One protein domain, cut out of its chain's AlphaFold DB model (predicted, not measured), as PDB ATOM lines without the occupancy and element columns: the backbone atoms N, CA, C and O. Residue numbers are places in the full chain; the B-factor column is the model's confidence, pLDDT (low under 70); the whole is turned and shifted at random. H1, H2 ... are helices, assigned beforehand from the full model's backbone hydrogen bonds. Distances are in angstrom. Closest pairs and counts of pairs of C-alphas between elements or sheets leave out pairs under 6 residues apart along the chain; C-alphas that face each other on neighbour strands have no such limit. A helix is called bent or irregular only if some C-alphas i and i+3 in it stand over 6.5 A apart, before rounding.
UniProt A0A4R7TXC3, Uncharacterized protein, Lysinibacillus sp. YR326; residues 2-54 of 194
ATOM      1  N   SER A   2      40.359  20.288  50.582       68.44
ATOM      2  CA  SER A   2      41.061  19.737  49.425       68.44
ATOM      3  C   SER A   2      40.119  18.864  48.583       68.44
ATOM      4  O   SER A   2      39.123  18.332  49.079       68.44
ATOM      5  N   LEU A   3      40.461  18.648  47.312       68.56
ATOM      6  CA  LEU A   3      39.726  17.728  46.430       68.56
ATOM      7  C   LEU A   3      39.650  16.298  46.996       68.56
ATOM      8  O   LEU A   3      38.688  15.575  46.740       68.56
ATOM      9  N   LYS A   4      40.640  15.899  47.804       66.94
ATOM     10  CA  LYS A   4      40.694  14.596  48.471       66.94
ATOM     11  C   LYS A   4      39.629  14.467  49.567       66.94
ATOM     12  O   LYS A   4      38.938  13.458  49.619       66.94
ATOM     13  N   GLU A   5      39.437  15.509  50.374       67.19
ATOM     14  CA  GLU A   5      38.405  15.539  51.424       67.19
ATOM     15  C   GLU A   5      36.993  15.521  50.827       67.19
ATOM     16  O   GLU A   5      36.123  14.809  51.321       67.19
ATOM     17  N   ILE A   6      36.779  16.235  49.715       71.44
ATOM     18  CA  ILE A   6      35.504  16.224  48.979       71.44
ATOM     19  C   ILE A   6      35.198  14.814  48.454       71.44
ATOM     20  O   ILE A   6      34.080  14.322  48.601       71.44
ATOM     21  N   LYS A   7      36.198  14.135  47.883       70.19
ATOM     22  CA  LYS A   7      36.061  12.761  47.384       70.19
ATOM     23  C   LYS A   7      35.716  11.771  48.502       70.19
ATOM     24  O   LYS A   7      34.834  10.937  48.312       70.19
ATOM     25  N   ASP A   8      36.360  11.883  49.662       69.75
ATOM     26  CA  ASP A   8      36.117  10.988  50.799       69.75
ATOM     27  C   ASP A   8      34.706  11.169  51.393       69.75
ATOM     28  O   ASP A   8      34.066  10.182  51.766       69.75
ATOM     29  N   VAL A   9      34.188  12.405  51.419       72.69
ATOM     30  CA  VAL A   9      32.799  12.712  51.817       72.69
ATOM     31  C   VAL A   9      31.794  12.082  50.852       72.69
ATOM     32  O   VAL A   9      30.840  11.439  51.293       72.69
ATOM     33  N   LEU A  10      32.028  12.223  49.545       73.38
ATOM     34  CA  LEU A  10      31.147  11.685  48.504       73.38
ATOM     35  C   LEU A  10      31.133  10.148  48.465       73.38
ATOM     36  O   LEU A  10      30.147   9.562  48.030       73.38
ATOM     37  N   GLN A  11      32.204   9.484  48.915       78.00
ATOM     38  CA  GLN A  11      32.318   8.019  48.888       78.00
ATOM     39  C   GLN A  11      31.758   7.316  50.134       78.00
ATOM     40  O   GLN A  11      31.340   6.164  50.034       78.00
ATOM     41  N   LYS A  12      31.767   7.961  51.308       72.00
ATOM     42  CA  LYS A  12      31.429   7.301  52.587       72.00
ATOM     43  C   LYS A  12      30.009   7.571  53.094       72.00
ATOM     44  O   LYS A  12      29.637   7.011  54.124       72.00
ATOM     45  N   ASN A  13      29.225   8.418  52.413       67.62
ATOM     46  CA  ASN A  13      27.857   8.846  52.784       67.62
ATOM     47  C   ASN A  13      27.682   9.360  54.233       67.62
ATOM     48  O   ASN A  13      26.569   9.644  54.665       67.62
ATOM     49  N   THR A  14      28.770   9.497  54.989       67.75
ATOM     50  CA  THR A  14      28.816   9.946  56.379       67.75
ATOM     51  C   THR A  14      30.148  10.656  56.618       67.75
ATOM     52  O   THR A  14      31.211  10.185  56.215       67.75
ATOM     53  N   VAL A  15      30.091  11.817  57.264       78.56
ATOM     54  CA  VAL A  15      31.252  12.634  57.634       78.56
ATOM     55  C   VAL A  15      30.952  13.343  58.953       78.56
ATOM     56  O   VAL A  15      29.794  13.617  59.267       78.56
ATOM     57  N   LYS A  16      31.986  13.640  59.747       81.62
ATOM     58  CA  LYS A  16      31.833  14.445  60.965       81.62
ATOM     59  C   LYS A  16      31.289  15.834  60.616       81.62
ATOM     60  O   LYS A  16      31.840  16.504  59.743       81.62
ATOM     61  N   GLY A  17      30.266  16.287  61.342       83.94
ATOM     62  CA  GLY A  17      29.640  17.597  61.126       83.94
ATOM     63  C   GLY A  17      30.625  18.771  61.183       83.94
ATOM     64  O   GLY A  17      30.499  19.701  60.398       83.94
ATOM     65  N   GLU A  18      31.663  18.691  62.021       85.81
ATOM     66  CA  GLU A  18      32.736  19.694  62.123       85.81
ATOM     67  C   GLU A  18      33.488  19.918  60.801       85.81
ATOM     68  O   GLU A  18      33.842  21.051  60.479       85.81
ATOM     69  N   ILE A  19      33.699  18.861  60.006       82.00
ATOM     70  CA  ILE A  19      34.393  18.947  58.710       82.00
ATOM     71  C   ILE A  19      33.528  19.724  57.712       82.00
ATOM     72  O   ILE A  19      34.025  20.599  57.000       82.00
ATOM     73  N   ILE A  20      32.222  19.445  57.700       82.81
ATOM     74  CA  ILE A  20      31.258  20.174  56.872       82.81
ATOM     75  C   ILE A  20      31.137  21.624  57.341       82.81
ATOM     76  O   ILE A  20      31.227  22.526  56.515       82.81
ATOM     77  N   LEU A  21      31.013  21.866  58.649       86.75
ATOM     78  CA  LEU A  21      30.923  23.212  59.218       86.75
ATOM     79  C   LEU A  21      32.157  24.054  58.879       86.75
ATOM     80  O   LEU A  21      32.014  25.187  58.417       86.75
ATOM     81  N   LYS A  22      33.362  23.495  59.043       87.50
ATOM     82  CA  LYS A  22      34.603  24.159  58.634       87.50
ATOM     83  C   LYS A  22      34.576  24.482  57.143       87.50
ATOM     84  O   LYS A  22      34.836  25.618  56.769       87.50
ATOM     85  N   SER A  23      34.210  23.520  56.293       84.94
ATOM     86  CA  SER A  23      34.135  23.766  54.852       84.94
ATOM     87  C   SER A  23      33.129  24.853  54.481       84.94
ATOM     88  O   SER A  23      33.405  25.635  53.576       84.94
ATOM     89  N   LEU A  24      31.962  24.888  55.127       86.69
ATOM     90  CA  LEU A  24      30.943  25.908  54.881       86.69
ATOM     91  C   LEU A  24      31.450  27.297  55.285       86.69
ATOM     92  O   LEU A  24      31.256  28.250  54.536       86.69
ATOM     93  N   ASN A  25      32.149  27.405  56.417       92.56
ATOM     94  CA  ASN A  25      32.764  28.658  56.855       92.56
ATOM     95  C   ASN A  25      33.887  29.111  55.911       92.56
ATOM     96  O   ASN A  25      33.888  30.271  55.502       92.56
ATOM     97  N   ASP A  26      34.780  28.200  55.507       89.75
ATOM     98  CA  ASP A  26      35.852  28.488  54.544       89.75
ATOM     99  C   ASP A  26      35.259  28.979  53.201       89.75
ATOM    100  O   ASP A  26      35.704  29.976  52.634       89.75
ATOM    101  N   GLN A  27      34.211  28.311  52.694       86.75
ATOM    102  CA  GLN A  27      33.523  28.719  51.462       86.75
ATOM    103  C   GLN A  27      32.825  30.070  51.617       86.75
ATOM    104  O   GLN A  27      32.914  30.903  50.717       86.75
ATOM    105  N   LYS A  28      32.156  30.315  52.750       94.00
ATOM    106  CA  LYS A  28      31.529  31.608  53.035       94.00
ATOM    107  C   LYS A  28      32.562  32.734  52.996       94.00
ATOM    108  O   LYS A  28      32.325  33.731  52.327       94.00
ATOM    109  N   GLN A  29      33.707  32.562  53.656       94.81
ATOM    110  CA  GLN A  29      34.791  33.549  53.636       94.81
ATOM    111  C   GLN A  29      35.306  33.806  52.215       94.81
ATOM    112  O   GLN A  29      35.463  34.960  51.828       94.81
ATOM    113  N   LEU A  30      35.491  32.750  51.415       93.06
ATOM    114  CA  LEU A  30      35.883  32.882  50.010       93.06
ATOM    115  C   LEU A  30      34.863  33.696  49.196       93.06
ATOM    116  O   LEU A  30      35.251  34.538  48.390       93.06
ATOM    117  N   PHE A  31      33.564  33.448  49.377       93.69
ATOM    118  CA  PHE A  31      32.525  34.191  48.659       93.69
ATOM    119  C   PHE A  31      32.396  35.644  49.129       93.69
ATOM    120  O   PHE A  31      32.145  36.511  48.296       93.69
ATOM    121  N   GLU A  32      32.610  35.932  50.414       96.25
ATOM    122  CA  GLU A  32      32.662  37.316  50.907       96.25
ATOM    123  C   GLU A  32      33.874  38.069  50.338       96.25
ATOM    124  O   GLU A  32      33.726  39.210  49.908       96.25
ATOM    125  N   ALA A  33      35.044  37.425  50.235       93.12
ATOM    126  CA  ALA A  33      36.214  38.020  49.582       93.12
ATOM    127  C   ALA A  33      35.933  38.349  48.104       93.12
ATOM    128  O   ALA A  33      36.121  39.484  47.676       93.12
ATOM    129  N   LYS A  34      35.358  37.404  47.347       92.81
ATOM    130  CA  LYS A  34      34.947  37.638  45.948       92.81
ATOM    131  C   LYS A  34      33.917  38.755  45.804       92.81
ATOM    132  O   LYS A  34      33.921  39.492  44.824       92.81
ATOM    133  N   LYS A  35      32.994  38.873  46.759       94.25
ATOM    134  CA  LYS A  35      32.006  39.954  46.772       94.25
ATOM    135  C   LYS A  35      32.682  41.314  46.948       94.25
ATOM    136  O   LYS A  35      32.285  42.253  46.266       94.25
ATOM    137  N   LEU A  36      33.683  41.418  47.823       92.88
ATOM    138  CA  LEU A  36      34.473  42.642  47.982       92.88
ATOM    139  C   LEU A  36      35.234  42.990  46.696       92.88
ATOM    140  O   LEU A  36      35.153  44.131  46.253       92.88
ATOM    141  N   GLU A  37      35.865  42.010  46.045       89.19
ATOM    142  CA  GLU A  37      36.522  42.210  44.742       89.19
ATOM    143  C   GLU A  37      35.549  42.773  43.692       89.19
ATOM    144  O   GLU A  37      35.856  43.755  43.022       89.19
ATOM    145  N   ILE A  38      34.338  42.208  43.582       92.56
ATOM    146  CA  ILE A  38      33.307  42.700  42.651       92.56
ATOM    147  C   ILE A  38      32.889  44.137  42.987       92.56
ATOM    148  O   ILE A  38      32.712  44.949  42.081       92.56
ATOM    149  N   ILE A  39      32.717  44.461  44.271       92.81
ATOM    150  CA  ILE A  39      32.362  45.819  44.709       92.81
ATOM    151  C   ILE A  39      33.456  46.818  44.314       92.81
ATOM    152  O   ILE A  39      33.126  47.900  43.826       92.81
ATOM    153  N   ASN A  40      34.729  46.452  44.475       88.25
ATOM    154  CA  ASN A  40      35.857  47.296  44.083       88.25
ATOM    155  C   ASN A  40      35.878  47.515  42.565       88.25
ATOM    156  O   ASN A  40      35.865  48.659  42.122       88.25
ATOM    157  N   VAL A  41      35.744  46.450  41.767       89.25
ATOM    158  CA  VAL A  41      35.670  46.562  40.297       89.25
ATOM    159  C   VAL A  41      34.503  47.448  39.851       89.25
ATOM    160  O   VAL A  41      34.654  48.266  38.947       89.25
ATOM    161  N   LEU A  42      33.328  47.327  40.477       92.38
ATOM    162  CA  LEU A  42      32.190  48.201  40.171       92.38
ATOM    163  C   LEU A  42      32.470  49.663  40.535       92.38
ATOM    164  O   LEU A  42      32.025  50.562  39.822       92.38
ATOM    165  N   SER A  43      33.193  49.911  41.629       90.81
ATOM    166  CA  SER A  43      33.642  51.257  41.990       90.81
ATOM    167  C   SER A  43      34.568  51.836  40.920       90.81
ATOM    168  O   SER A  43      34.336  52.964  40.489       90.81
ATOM    169  N   ASP A  44      35.555  51.069  40.460       90.31
ATOM    170  CA  ASP A  44      36.508  51.505  39.432       90.31
ATOM    171  C   ASP A  44      35.810  51.769  38.092       90.31
ATOM    172  O   ASP A  44      36.082  52.761  37.418       90.31
ATOM    173  N   LEU A  45      34.844  50.924  37.717       91.12
ATOM    174  CA  LEU A  45      34.034  51.137  36.516       91.12
ATOM    175  C   LEU A  45      33.198  52.413  36.610       91.12
ATOM    176  O   LEU A  45      33.152  53.174  35.647       91.12
ATOM    177  N   ASN A  46      32.558  52.668  37.753       92.94
ATOM    178  CA  ASN A  46      31.816  53.911  37.962       92.94
ATOM    179  C   ASN A  46      32.739  55.128  37.860       92.94
ATOM    180  O   ASN A  46      32.361  56.119  37.245       92.94
ATOM    181  N   HIS A  47      33.952  55.039  38.410       93.06
ATOM    182  CA  HIS A  47      34.959  56.089  38.296       93.06
ATOM    183  C   HIS A  47      35.300  56.380  36.833       93.06
ATOM    184  O   HIS A  47      35.185  57.518  36.389       93.06
ATOM    185  N   LEU A  48      35.632  55.347  36.054       91.94
ATOM    186  CA  LEU A  48      35.952  55.496  34.631       91.94
ATOM    187  C   LEU A  48      34.781  56.058  33.821       91.94
ATOM    188  O   LEU A  48      34.997  56.915  32.966       91.94
ATOM    189  N   ILE A  49      33.551  55.609  34.097       92.62
ATOM    190  CA  ILE A  49      32.337  56.149  33.470       92.62
ATOM    191  C   ILE A  49      32.225  57.646  33.761       92.62
ATOM    192  O   ILE A  49      32.053  58.435  32.835       92.62
ATOM    193  N   GLU A  50      32.359  58.050  35.022       93.62
ATOM    194  CA  GLU A  50      32.244  59.453  35.425       93.62
ATOM    195  C   GLU A  50      33.352  60.339  34.846       93.62
ATOM    196  O   GLU A  50      33.087  61.508  34.547       93.62
ATOM    197  N   THR A  51      34.555  59.793  34.645       90.06
ATOM    198  CA  THR A  51      35.669  60.489  33.991       90.06
ATOM    199  C   THR A  51      35.372  60.774  32.519       90.06
ATOM    200  O   THR A  51      35.622  61.889  32.072       90.06
ATOM    201  N   VAL A  52      34.797  59.820  31.775       90.12
ATOM    202  CA  VAL A  52      34.620  59.951  30.312       90.12
ATOM    203  C   VAL A  52      33.224  60.387  29.862       90.12
ATOM    204  O   VAL A  52      33.038  60.670  28.684       90.12
ATOM    205  N   LYS A  53      32.225  60.436  30.753       89.88
ATOM    206  CA  LYS A  53      30.814  60.679  30.375       89.88
ATOM    207  C   LYS A  53      30.562  61.982  29.604       89.88
ATOM    208  O   LYS A  53      29.583  62.056  28.869       89.88
ATOM    209  N   ASP A  54      31.409  62.990  29.809       87.88
ATOM    210  CA  ASP A  54      31.276  64.324  29.212       87.88
ATOM    211  C   ASP A  54      32.205  64.506  27.989       87.88
ATOM    212  O   ASP A  54      32.179  65.555  27.348       87.88
TER     213      ASP A  54
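AT A GLANCE: This is residues 2 to 54 of the 194 residues of an uncharacterized protein of Lysinibacillus sp. YR326 (UniProt A0A4R7TXC3). The model is a hook: one long, straight helix, H2, makes nearly the whole length, and a short helix, H1, folds back near its starting end by way of a tight link. Residues 24 to 54 stick out as a bare arm. The printed part has 53 residues with two named helices, H1 then H2, and no named strand; its class is all helix, with 46 residues in named elements. It is extended, with a radius of gyration of the C-alphas of 19.3 A, and its outline is a rod spanning 62 by 17 by 13 A.

IN THESE COORDINATES: Begin at C-alpha 3, at (39.726, 17.728, 46.430), where H1 starts; it covers residues 3 to 12. Next find C-alpha 17 at (29.640, 17.597, 61.126), where H2 starts; it covers residues 17 to 52. From there it runs 52.6 A to C-alpha 52 at (34.620, 59.951, 30.312).

HOW THE PARTS SIT: Look at y: it falls from 17.728 to 7.301 between the first and last C-alphas of H1, then rises from 17.597 to 59.951 between those of H2. The two helices are near each other, with 6 pairs of C-alphas within 10 A and no pair within 8 A. Check the backbone O and N atoms: in H1 and H2 every O i to N i+4 pair is within hydrogen-bond range. Neither helix is bent.

THE WHOLE: The C-alphas farthest apart are those of Lys 12 and Asp 54, at 61.6 A. The printed part has no cut, and 4 residues form the tight link from H1 to H2. Residues 24 to 54, of which 24 to 52 belong to H2, stand free. In the B-factor column the mean pLDDT of the printed part is 85.0; look for values under 70 at residues 2 to 5, residue 8 and residues 13 to 14.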